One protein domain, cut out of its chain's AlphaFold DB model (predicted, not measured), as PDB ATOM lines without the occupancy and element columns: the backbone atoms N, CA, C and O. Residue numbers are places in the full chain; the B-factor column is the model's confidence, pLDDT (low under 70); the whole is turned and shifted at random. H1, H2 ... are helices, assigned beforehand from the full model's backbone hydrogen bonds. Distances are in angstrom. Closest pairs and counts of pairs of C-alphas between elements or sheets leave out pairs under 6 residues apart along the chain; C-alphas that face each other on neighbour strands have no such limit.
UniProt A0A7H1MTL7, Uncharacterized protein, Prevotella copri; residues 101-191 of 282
ATOM      1  N   ASN A 101     118.912 185.616 106.213       59.47
ATOM      2  CA  ASN A 101     120.067 185.473 107.088       59.47
ATOM      3  C   ASN A 101     121.206 186.383 106.605       59.47
ATOM      4  O   ASN A 101     121.495 186.434 105.401       59.47
ATOM      5  N   GLY A 102     121.844 187.087 107.543       64.62
ATOM      6  CA  GLY A 102     123.007 187.927 107.275       64.62
ATOM      7  C   GLY A 102     124.126 187.147 106.578       64.62
ATOM      8  O   GLY A 102     124.199 185.914 106.635       64.62
ATOM      9  N   GLN A 103     125.011 187.862 105.881       68.31
ATOM     10  CA  GLN A 103     126.120 187.240 105.141       68.31
ATOM     11  C   GLN A 103     127.049 186.411 106.045       68.31
ATOM     12  O   GLN A 103     127.657 185.443 105.593       68.31
ATOM     13  N   ASP A 104     127.132 186.764 107.325       66.38
ATOM     14  CA  ASP A 104     127.888 186.070 108.363       66.38
ATOM     15  C   ASP A 104     127.350 184.669 108.674       66.38
ATOM     16  O   ASP A 104     128.140 183.755 108.912       66.38
ATOM     17  N   VAL A 105     126.028 184.500 108.647       70.00
ATOM     18  CA  VAL A 105     125.366 183.205 108.830       70.00
ATOM     19  C   VAL A 105     125.467 182.390 107.545       70.00
ATOM     20  O   VAL A 105     125.893 181.236 107.589       70.00
ATOM     21  N   ARG A 106     125.167 183.011 106.395       70.12
ATOM     22  CA  ARG A 106     125.188 182.350 105.076       70.12
ATOM     23  C   ARG A 106     126.537 181.728 104.740       70.12
ATOM     24  O   ARG A 106     126.580 180.622 104.222       70.12
ATOM     25  N   PHE A 107     127.628 182.430 105.042       72.44
ATOM     26  CA  PHE A 107     128.981 182.010 104.674       72.44
ATOM     27  C   PHE A 107     129.813 181.538 105.868       72.44
ATOM     28  O   PHE A 107     131.043 181.571 105.807       72.44
ATOM     29  N   LYS A 108     129.193 181.140 106.987       75.94
ATOM     30  CA  LYS A 108     129.922 180.771 108.215       75.94
ATOM     31  C   LYS A 108     130.955 179.664 107.962       75.94
ATOM     32  O   LYS A 108     132.120 179.821 108.329       75.94
ATOM     33  N   LYS A 109     130.549 178.583 107.284       77.62
ATOM     34  CA  LYS A 109     131.408 177.422 106.981       77.62
ATOM     35  C   LYS A 109     132.559 177.800 106.043       77.62
ATOM     36  O   LYS A 109     133.692 177.352 106.218       77.62
ATOM     37  N   GLU A 110     132.279 178.630 105.048       80.62
ATOM     38  CA  GLU A 110     133.245 179.119 104.064       80.62
ATOM     39  C   GLU A 110     134.263 180.041 104.723       80.62
ATOM     40  O   GLU A 110     135.459 179.885 104.496       80.62
ATOM     41  N   THR A 111     133.794 180.936 105.594       76.56
ATOM     42  CA  THR A 111     134.637 181.841 106.383       76.56
ATOM     43  C   THR A 111     135.653 181.034 107.195       76.56
ATOM     44  O   THR A 111     136.850 181.285 107.114       76.56
ATOM     45  N   GLU A 112     135.217 179.996 107.915       77.81
ATOM     46  CA  GLU A 112     136.120 179.143 108.702       77.81
ATOM     47  C   GLU A 112     137.166 178.417 107.841       77.81
ATOM     48  O   GLU A 112     138.329 178.308 108.238       77.81
ATOM     49  N   LYS A 113     136.782 177.944 106.647       82.12
ATOM     50  CA  LYS A 113     137.711 177.303 105.700       82.12
ATOM     51  C   LYS A 113     138.732 178.294 105.148       82.12
ATOM     52  O   LYS A 113     139.921 177.995 105.141       82.12
ATOM     53  N   ILE A 114     138.276 179.474 104.730       82.44
ATOM     54  CA  ILE A 114     139.120 180.558 104.214       82.44
ATOM     55  C   ILE A 114     140.135 180.990 105.280       82.44
ATOM     56  O   ILE A 114     141.312 181.154 104.981       82.44
ATOM     57  N   PHE A 115     139.728 181.087 106.545       76.31
ATOM     58  CA  PHE A 115     140.621 181.482 107.639       76.31
ATOM     59  C   PHE A 115     141.732 180.462 107.935       76.31
ATOM     60  O   PHE A 115     142.794 180.844 108.429       76.31
ATOM     61  N   LYS A 116     141.503 179.177 107.636       80.56
ATOM     62  CA  LYS A 116     142.488 178.092 107.790       80.56
ATOM     63  C   LYS A 116     143.382 177.905 106.558       80.56
ATOM     64  O   LYS A 116     144.317 177.106 106.606       80.56
ATOM     65  N   GLU A 117     143.113 178.617 105.466       82.88
ATOM     66  CA  GLU A 117     143.872 178.508 104.221       82.88
ATOM     67  C   GLU A 117     145.324 178.966 104.427       82.88
ATOM     68  O   GLU A 117     145.571 180.035 104.986       82.88
ATOM     69  N   LYS A 118     146.292 178.178 103.949       85.38
ATOM     70  CA  LYS A 118     147.718 178.532 103.967       85.38
ATOM     71  C   LYS A 118     148.150 179.115 102.622       85.38
ATOM     72  O   LYS A 118     147.970 178.500 101.571       85.38
ATOM     73  N   LEU A 119     148.778 180.283 102.659       84.94
ATOM     74  CA  LEU A 119     149.320 180.985 101.504       84.94
ATOM     75  C   LEU A 119     150.676 180.389 101.123       84.94
ATOM     76  O   LEU A 119     151.705 180.683 101.732       84.94
ATOM     77  N   LYS A 120     150.689 179.559 100.073       83.88
ATOM     78  CA  LYS A 120     151.921 178.930  99.559       83.88
ATOM     79  C   LYS A 120     152.993 179.957  99.170       83.88
ATOM     80  O   LYS A 120     154.164 179.743  99.446       83.88
ATOM     81  N   PHE A 121     152.587 181.094  98.600       83.06
ATOM     82  CA  PHE A 121     153.504 182.158  98.172       83.06
ATOM     83  C   PHE A 121     154.103 182.975  99.334       83.06
ATOM     84  O   PHE A 121     155.043 183.728  99.120       83.06
ATOM     85  N   LYS A 122     153.597 182.807 100.563       81.19
ATOM     86  CA  LYS A 122     154.086 183.462 101.786       81.19
ATOM     87  C   LYS A 122     154.488 182.418 102.831       81.19
ATOM     88  O   LYS A 122     154.013 182.447 103.960       81.19
ATOM     89  N   LYS A 123     155.322 181.445 102.439       82.56
ATOM     90  CA  LYS A 123     155.889 180.404 103.328       82.56
ATOM     91  C   LYS A 123     154.843 179.704 104.223       82.56
ATOM     92  O   LYS A 123     155.109 179.376 105.372       82.56
ATOM     93  N   GLY A 124     153.626 179.493 103.713       79.19
ATOM     94  CA  GLY A 124     152.552 178.832 104.462       79.19
ATOM     95  C   GLY A 124     151.837 179.709 105.496       79.19
ATOM     96  O   GLY A 124     151.102 179.169 106.324       79.19
ATOM     97  N   MET A 125     152.003 181.036 105.437       80.06
ATOM     98  CA  MET A 125     151.259 182.004 106.247       80.06
ATOM     99  C   MET A 125     149.753 181.754 106.135       80.06
ATOM    100  O   MET A 125     149.224 181.574 105.040       80.06
ATOM    101  N   LEU A 126     149.040 181.758 107.259       79.69
ATOM    102  CA  LEU A 126     147.584 181.639 107.240       79.69
ATOM    103  C   LEU A 126     146.961 182.883 106.611       79.69
ATOM    104  O   LEU A 126     147.332 184.000 106.960       79.69
ATOM    105  N   LEU A 127     145.957 182.692 105.759       78.94
ATOM    106  CA  LEU A 127     145.249 183.779 105.089       78.94
ATOM    107  C   LEU A 127     144.618 184.752 106.090       78.94
ATOM    108  O   LEU A 127     144.577 185.949 105.832       78.94
ATOM    109  N   ARG A 128     144.201 184.269 107.268       72.31
ATOM    110  CA  ARG A 128     143.740 185.154 108.343       72.31
ATOM    111  C   ARG A 128     144.806 186.178 108.744       72.31
ATOM    112  O   ARG A 128     144.445 187.284 109.073       72.31
ATOM    113  N   ASN A 129     146.095 185.844 108.718       72.88
ATOM    114  CA  ASN A 129     147.163 186.760 109.130       72.88
ATOM    115  C   ASN A 129     147.550 187.747 108.018       72.88
ATOM    116  O   ASN A 129     148.355 188.638 108.262       72.88
ATOM    117  N   PHE A 130     147.002 187.585 106.815       75.62
ATOM    118  CA  PHE A 130     147.304 188.451 105.691       75.62
ATOM    119  C   PHE A 130     146.578 189.788 105.837       75.62
ATOM    120  O   PHE A 130     145.347 189.835 105.912       75.62
ATOM    121  N   ASP A 131     147.337 190.879 105.837       71.94
ATOM    122  CA  ASP A 131     146.794 192.231 105.863       71.94
ATOM    123  C   ASP A 131     146.983 192.910 104.501       71.94
ATOM    124  O   ASP A 131     148.084 193.278 104.098       71.94
ATOM    125  N   ILE A 132     145.863 193.097 103.796       69.69
ATOM    126  CA  ILE A 132     145.806 193.697 102.455       69.69
ATOM    127  C   ILE A 132     146.385 195.117 102.431       69.69
ATOM    128  O   ILE A 132     146.828 195.573 101.379       69.69
ATOM    129  N   GLU A 133     146.356 195.833 103.556       66.00
ATOM    130  CA  GLU A 133     146.796 197.226 103.600       66.00
ATOM    131  C   GLU A 133     148.292 197.419 103.862       66.00
ATOM    132  O   GLU A 133     148.779 198.542 103.705       66.00
ATOM    133  N   THR A 134     148.983 196.387 104.343       67.94
ATOM    134  CA  THR A 134     150.432 196.408 104.603       67.94
ATOM    135  C   THR A 134     151.201 195.641 103.541       67.94
ATOM    136  O   THR A 134     152.371 195.917 103.305       67.94
ATOM    137  N   GLU A 135     150.551 194.665 102.914       74.12
ATOM    138  CA  GLU A 135     151.170 193.788 101.932       74.12
ATOM    139  C   GLU A 135     151.213 194.413 100.535       74.12
ATOM    140  O   GLU A 135     150.438 195.306 100.177       74.12
ATOM    141  N   ALA A 136     152.142 193.920  99.717       78.06
ATOM    142  CA  ALA A 136     152.360 194.448  98.380       78.06
ATOM    143  C   ALA A 136     151.110 194.275  97.484       78.06
ATOM    144  O   ALA A 136     150.420 193.250  97.562       78.06
ATOM    145  N   PRO A 137     150.841 195.208  96.544       81.00
ATOM    146  CA  PRO A 137     149.653 195.148  95.686       81.00
ATOM    147  C   PRO A 137     149.503 193.833  94.907       81.00
ATOM    148  O   PRO A 137     148.387 193.383  94.638       81.00
ATOM    149  N   HIS A 138     150.622 193.203  94.540       82.81
ATOM    150  CA  HIS A 138     150.631 191.936  93.813       82.81
ATOM    151  C   HIS A 138     150.126 190.762  94.674       82.81
ATOM    152  O   HIS A 138     149.337 189.943  94.195       82.81
ATOM    153  N   ASP A 139     150.515 190.708  95.947       84.00
ATOM    154  CA  ASP A 139     150.094 189.674  96.890       84.00
ATOM    155  C   ASP A 139     148.635 189.866  97.304       84.00
ATOM    156  O   ASP A 139     147.861 188.905  97.329       84.00
ATOM    157  N   SER A 140     148.206 191.117  97.485       82.50
ATOM    158  CA  SER A 140     146.803 191.456  97.737       82.50
ATOM    159  C   SER A 140     145.883 191.010  96.591       82.50
ATOM    160  O   SER A 140     144.797 190.475  96.834       82.50
ATOM    161  N   LYS A 141     146.330 191.132  95.330       85.88
ATOM    162  CA  LYS A 141     145.609 190.582  94.166       85.88
ATOM    163  C   LYS A 141     145.534 189.051  94.200       85.88
ATOM    164  O   LYS A 141     144.482 188.495  93.882       85.88
ATOM    165  N   LYS A 142     146.608 188.356  94.596       87.38
ATOM    166  CA  LYS A 142     146.602 186.886  94.733       87.38
ATOM    167  C   LYS A 142     145.632 186.426  95.819       87.38
ATOM    168  O   LYS A 142     144.852 185.510  95.575       87.38
ATOM    169  N   VAL A 143     145.635 187.082  96.979       85.69
ATOM    170  CA  VAL A 143     144.691 186.792  98.066       85.69
ATOM    171  C   VAL A 143     143.248 186.991  97.622       85.69
ATOM    172  O   VAL A 143     142.428 186.096  97.823       85.69
ATOM    173  N   ARG A 144     142.949 188.106  96.947       87.06
ATOM    174  CA  ARG A 144     141.622 188.349  96.369       87.06
ATOM    175  C   ARG A 144     141.184 187.200  95.456       87.06
ATOM    176  O   ARG A 144     140.113 186.649  95.676       87.06
ATOM    177  N   ARG A 145     142.039 186.767  94.522       87.69
ATOM    178  CA  ARG A 145     141.746 185.632  93.623       87.69
ATOM    179  C   ARG A 145     141.508 184.318  94.370       87.69
ATOM    180  O   ARG A 145     140.663 183.526  93.961       87.69
ATOM    181  N   ILE A 146     142.244 184.061  95.456       87.88
ATOM    182  CA  ILE A 146     142.036 182.872  96.299       87.88
ATOM    183  C   ILE A 146     140.650 182.926  96.949       87.88
ATOM    184  O   ILE A 146     139.915 181.940  96.883       87.88
ATOM    185  N   VAL A 147     140.283 184.067  97.536       87.31
ATOM    186  CA  VAL A 147     138.967 184.266  98.163       87.31
ATOM    187  C   VAL A 147     137.852 184.120  97.128       87.31
ATOM    188  O   VAL A 147     136.948 183.317  97.340       87.31
ATOM    189  N   GLU A 148     137.953 184.801  95.983       87.81
ATOM    190  CA  GLU A 148     137.001 184.696  94.865       87.81
ATOM    191  C   GLU A 148     136.815 183.239  94.435       87.81
ATOM    192  O   GLU A 148     135.697 182.726  94.437       87.81
ATOM    193  N   LYS A 149     137.913 182.519  94.166       87.94
ATOM    194  CA  LYS A 149     137.870 181.103  93.777       87.94
ATOM    195  C   LYS A 149     137.154 180.243  94.819       87.94
ATOM    196  O   LYS A 149     136.346 179.390  94.455       87.94
ATOM    197  N   ARG A 150     137.438 180.442  96.110       85.19
ATOM    198  CA  ARG A 150     136.813 179.680  97.205       85.19
ATOM    199  C   ARG A 150     135.318 179.969  97.311       85.19
ATOM    200  O   ARG A 150     134.546 179.028  97.496       85.19
ATOM    201  N   MET A 151     134.918 181.226  97.141       83.69
ATOM    202  CA  MET A 151     133.512 181.614  97.144       83.69
ATOM    203  C   MET A 151     132.777 181.058  95.921       83.69
ATOM    204  O   MET A 151     131.712 180.472  96.091       83.69
ATOM    205  N   CYS A 152     133.369 181.117  94.724       81.31
ATOM    206  CA  CYS A 152     132.781 180.534  93.513       81.31
ATOM    207  C   CYS A 152     132.586 179.019  93.661       81.31
ATOM    208  O   CYS A 152     131.546 178.480  93.302       81.31
ATOM    209  N   GLN A 153     133.563 178.318  94.246       83.44
ATOM    210  CA  GLN A 153     133.445 176.886  94.533       83.44
ATOM    211  C   GLN A 153     132.354 176.576  95.561       83.44
ATOM    212  O   GLN A 153     131.675 175.557  95.450       83.44
ATOM    213  N   ALA A 154     132.209 177.409  96.594       80.81
ATOM    214  CA  ALA A 154     131.146 177.249  97.578       80.81
ATOM    215  C   ALA A 154     129.772 177.446  96.935       80.81
ATOM    216  O   ALA A 154     128.923 176.568  97.056       80.81
ATOM    217  N   TYR A 155     129.617 178.525  96.170       77.31
ATOM    218  CA  TYR A 155     128.401 178.834  95.432       77.31
ATOM    219  C   TYR A 155     128.025 177.714  94.454       77.31
ATOM    220  O   TYR A 155     126.906 177.210  94.495       77.31
ATOM    221  N   HIS A 156     128.989 177.225  93.665       78.50
ATOM    222  CA  HIS A 156     128.774 176.093  92.764       78.50
ATOM    223  C   HIS A 156     128.258 174.854  93.502       78.50
ATOM    224  O   HIS A 156     127.297 174.230  93.070       78.50
ATOM    225  N   ARG A 157     128.855 174.496  94.645       79.00
ATOM    226  CA  ARG A 157     128.400 173.333  95.425       79.00
ATOM    227  C   ARG A 157     126.973 173.480  95.945       79.00
ATOM    228  O   ARG A 157     126.302 172.459  96.064       79.00
ATOM    229  N   MET A 158     126.553 174.702  96.267       72.44
ATOM    230  CA  MET A 158     125.212 174.991  96.776       72.44
ATOM    231  C   MET A 158     124.155 174.939  95.673       72.44
ATOM    232  O   MET A 158     123.095 174.378  95.904       72.44
ATOM    233  N   HIS A 159     124.468 175.454  94.483       73.62
ATOM    234  CA  HIS A 159     123.476 175.689  93.431       73.62
ATOM    235  C   HIS A 159     123.585 174.744  92.227       73.62
ATOM    236  O   HIS A 159     122.777 174.823  91.312       73.62
ATOM    237  N   LYS A 160     124.535 173.794  92.211       74.81
ATOM    238  CA  LYS A 160     124.708 172.840  91.091       74.81
ATOM    239  C   LYS A 160     123.477 171.979  90.766       74.81
ATOM    240  O   LYS A 160     123.490 171.309  89.740       74.81
ATOM    241  N   LYS A 161     122.496 171.907  91.671       70.31
ATOM    242  CA  LYS A 161     121.257 171.134  91.508       70.31
ATOM    243  C   LYS A 161     120.059 172.005  91.109       70.31
ATOM    244  O   LYS A 161     119.008 171.446  90.825       70.31
ATOM    245  N   ASP A 162     120.218 173.327  91.091       71.31
ATOM    246  CA  ASP A 162     119.141 174.254  90.761       71.31
ATOM    247  C   ASP A 162     119.040 174.380  89.232       71.31
ATOM    248  O   ASP A 162     120.033 174.644  88.543       71.31
ATOM    249  N   GLU A 163     117.845 174.184  88.676       54.34
ATOM    250  CA  GLU A 163     117.600 174.435  87.253       54.34
ATOM    251  C   GLU A 163     117.804 175.932  86.956       54.34
ATOM    252  O   GLU A 163     117.245 176.796  87.627       54.34
ATOM    253  N   GLY A 164     118.659 176.256  85.979       61.19
ATOM    254  CA  GLY A 164     119.037 177.642  85.658       61.19
ATOM    255  C   GLY A 164     120.353 178.137  86.278       61.19
ATOM    256  O   GLY A 164     120.696 179.300  86.092       61.19
ATOM    257  N   TYR A 165     121.134 177.254  86.921       57.12
ATOM    258  CA  TYR A 165     122.461 177.488  87.541       57.12
ATOM    259  C   TYR A 165     123.522 178.208  86.670       57.12
ATOM    260  O   TYR A 165     124.615 178.558  87.122       57.12
ATOM    261  N   LYS A 166     123.256 178.383  85.377       56.16
ATOM    262  CA  LYS A 166     124.186 178.997  84.440       56.16
ATOM    263  C   LYS A 166     123.609 180.336  84.007       56.16
ATOM    264  O   LYS A 166     122.752 180.368  83.137       56.16
ATOM    265  N   THR A 167     124.183 181.422  84.525       58.97
ATOM    266  CA  THR A 167     124.238 182.757  83.895       58.97
ATOM    267  C   THR A 167     123.123 183.753  84.224       58.97
ATOM    268  O   THR A 167     122.527 184.348  83.332       58.97
ATOM    269  N   SER A 168     122.917 184.067  85.507       64.19
ATOM    270  CA  SER A 168     122.189 185.294  85.876       64.19
ATOM    271  C   SER A 168     123.125 186.386  86.411       64.19
ATOM    272  O   SER A 168     123.964 186.150  87.281       64.19
ATOM    273  N   ASN A 169     122.938 187.635  85.960       72.06
ATOM    274  CA  ASN A 169     123.627 188.824  86.503       72.06
ATOM    275  C   ASN A 169     123.477 188.952  88.030       72.06
ATOM    276  O   ASN A 169     124.343 189.505  88.712       72.06
ATOM    277  N   ARG A 170     122.395 188.391  88.581       70.88
ATOM    278  CA  ARG A 170     122.145 188.313  90.020       70.88
ATOM    279  C   ARG A 170     123.212 187.491  90.747       70.88
ATOM    280  O   ARG A 170     123.608 187.855  91.850       70.88
ATOM    281  N   GLU A 171     123.703 186.416  90.141       71.31
ATOM    282  CA  GLU A 171     124.708 185.522  90.728       71.31
ATOM    283  C   GLU A 171     126.058 186.225  90.823       71.31
ATOM    284  O   GLU A 171     126.687 186.219  91.880       71.31
ATOM    285  N   LYS A 172     126.456 186.919  89.749       73.81
ATOM    286  CA  LYS A 172     127.674 187.738  89.717       73.81
ATOM    287  C   LYS A 172     127.654 188.801  90.817       73.81
ATOM    288  O   LYS A 172     128.606 188.907  91.584       73.81
ATOM    289  N   TYR A 173     126.531 189.506  90.965       79.81
ATOM    290  CA  TYR A 173     126.346 190.480  92.040       79.81
ATOM    291  C   TYR A 173     126.511 189.855  93.435       79.81
ATOM    292  O   TYR A 173     127.233 190.387  94.281       79.81
ATOM    293  N   TRP A 174     125.870 188.710  93.691       74.00
ATOM    294  CA  TRP A 174     126.002 188.017  94.976       74.00
ATOM    295  C   TRP A 174     127.424 187.532  95.237       74.00
ATOM    296  O   TRP A 174     127.889 187.606  96.377       74.00
ATOM    297  N   MET A 175     128.122 187.089  94.196       77.88
ATOM    298  CA  MET A 175     129.505 186.640  94.264       77.88
ATOM    299  C   MET A 175     130.480 187.768  94.600       77.88
ATOM    300  O   MET A 175     131.315 187.613  95.500       77.88
ATOM    301  N   ASP A 176     130.336 188.919  93.949       80.44
ATOM    302  CA  ASP A 176     131.132 190.110  94.244       80.44
ATOM    303  C   ASP A 176     130.894 190.563  95.689       80.44
ATOM    304  O   ASP A 176     131.833 190.826  96.448       80.44
ATOM    305  N   ARG A 177     129.627 190.549  96.119       78.44
ATOM    306  CA  ARG A 177     129.232 190.916  97.482       78.44
ATOM    307  C   ARG A 177     129.776 189.941  98.531       78.44
ATOM    308  O   ARG A 177     130.200 190.369  99.603       78.44
ATOM    309  N   ALA A 178     129.769 188.642  98.243       80.06
ATOM    310  CA  ALA A 178     130.305 187.606  99.122       80.06
ATOM    311  C   ALA A 178     131.832 187.709  99.247       80.06
ATOM    312  O   ALA A 178     132.372 187.642 100.349       80.06
ATOM    313  N   THR A 179     132.522 187.948  98.132       82.31
ATOM    314  CA  THR A 179     133.973 188.162  98.099       82.31
ATOM    315  C   THR A 179     134.366 189.397  98.904       82.31
ATOM    316  O   THR A 179     135.244 189.315  99.763       82.31
ATOM    317  N   ALA A 180     133.692 190.529  98.682       81.62
ATOM    318  CA  ALA A 180     133.942 191.761  99.425       81.62
ATOM    319  C   ALA A 180     133.733 191.565 100.936       81.62
ATOM    320  O   ALA A 180     134.566 191.990 101.737       81.62
ATOM    321  N   PHE A 181     132.670 190.855 101.322       81.00
ATOM    322  CA  PHE A 181     132.398 190.513 102.715       81.00
ATOM    323  C   PHE A 181     133.498 189.644 103.339       81.00
ATOM    324  O   PHE A 181     133.920 189.900 104.466       81.00
ATOM    325  N   GLN A 182     134.005 188.642 102.618       78.69
ATOM    326  CA  GLN A 182     135.086 187.795 103.127       78.69
ATOM    327  C   GLN A 182     136.412 188.547 103.248       78.69
ATOM    328  O   GLN A 182     137.093 188.405 104.261       78.69
ATOM    329  N   LEU A 183     136.753 189.399 102.277       78.75
ATOM    330  CA  LEU A 183     137.929 190.269 102.369       78.75
ATOM    331  C   LEU A 183     137.830 191.217 103.572       78.75
ATOM    332  O   LEU A 183     138.801 191.379 104.308       78.75
ATOM    333  N   TYR A 184     136.641 191.778 103.815       76.81
ATOM    334  CA  TYR A 184     136.368 192.574 105.008       76.81
ATOM    335  C   TYR A 184     136.548 191.754 106.293       76.81
ATOM    336  O   TYR A 184     137.255 192.185 107.200       76.81
ATOM    337  N   ASN A 185     135.977 190.548 106.369       74.25
ATOM    338  CA  ASN A 185     136.088 189.697 107.555       74.25
ATOM    339  C   ASN A 185     137.531 189.292 107.858       74.25
ATOM    340  O   ASN A 185     137.938 189.384 109.015       74.25
ATOM    341  N   ILE A 186     138.312 188.895 106.847       71.56
ATOM    342  CA  ILE A 186     139.739 188.561 107.003       71.56
ATOM    343  C   ILE A 186     140.495 189.743 107.628       71.56
ATOM    344  O   ILE A 186     141.331 189.544 108.510       71.56
ATOM    345  N   GLY A 187     140.163 190.969 107.219       63.47
ATOM    346  CA  GLY A 187     140.787 192.189 107.722       63.47
ATOM    347  C   GLY A 187     140.226 192.734 109.041       63.47
ATOM    348  O   GLY A 187     140.818 193.668 109.576       63.47
ATOM    349  N   GLN A 188     139.100 192.230 109.564       63.22
ATOM    350  CA  GLN A 188     138.367 192.919 110.646       63.22
ATOM    351  C   GLN A 188     137.802 192.039 111.764       63.22
ATOM    352  O   GLN A 188     137.547 192.570 112.843       63.22
ATOM    353  N   LYS A 189     137.553 190.742 111.539       60.44
ATOM    354  CA  LYS A 189     136.894 189.866 112.521       60.44
ATOM    355  C   LYS A 189     137.741 188.635 112.813       60.44
ATOM    356  O   LYS A 189     138.069 187.867 111.913       60.44
ATOM    357  N   GLU A 190     138.022 188.393 114.088       60.38
ATOM    358  CA  GLU A 190     138.584 187.132 114.568       60.38
ATOM    359  C   GLU A 190     137.557 186.425 115.458       60.38
ATOM    360  O   GLU A 190     137.111 186.985 116.454       60.38
ATOM    361  N   LYS A 191     137.149 185.209 115.067       54.28
ATOM    362  CA  LYS A 191     136.210 184.367 115.836       54.28
ATOM    363  C   LYS A 191     136.910 183.377 116.776       54.28
ATOM    364  O   LYS A 191     136.246 182.622 117.479       54.28
TER     365      LYS A 191
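Overview. This is residues 101 to 191 of the 282 residues of an uncharacterized protein of Prevotella copri (UniProt A0A7H1MTL7). Two long helices, H3 and H4, cross near their middles as an X, and the short helix H2 packs on H3, side by side with part of it. The little helix H1 lies near H4, and residues 157 to 164, of which 157 to 159 belong to H3, stick out at one end. The 91 printed residues hold four named helices, in the order H1, H2, H3, H4, and no named strand; the class is all helix. The whole is compact, with a radius of gyration of the C-alphas of 13.7 A, yet elongated, spanning 42 by 26 by 19 A.

Arrangement. H1, residues 103 to 106, and H2, residues 108 to 115, meet only through their tight link. H2 and H3, residues 137 to 159, form a helical hairpin: they touch at a shallow tilt of 31 degrees, opposite ways, the closest C-alphas being those of Glu 110 and Ala 154, 7.1 A apart. H3 touches H2 with residues 147 to 154 alone. H4, residues 169 to 188, touches H3 with residues 175 to 183 alone, at a steep tilt of 54 degrees, opposite ways; the closest C-alphas, of Glu 148 and Thr 179, are 5.6 A apart. H1 and H4 are close but not clearly touching, the closest C-alphas being those of Gln 103 and Ala 178, 7.3 A apart. H1 and H3 are apart. In H2, H3 and H4 every O i to N i+4 pair is within hydrogen-bond range; H1 is too short for such a pair.

Along the chain. H1 begins at C-alpha 103 (126.120, 187.240, 105.141). H2 measures 10.7 A from first to last C-alpha, H3 32.7 A and H4 28.6 A. H4 ends at C-alpha 188 (138.367, 192.919, 110.646).

Size, cuts and confidence. The C-alphas farthest apart, of Thr 134 and Glu 163, are 43.1 A apart. The printed part has no cut. The link from H2 to H3 is long, 21 residues. Confidence is under 70 at residues 101 to 104, 132 to 134, 163 to 168 and 187 to 191.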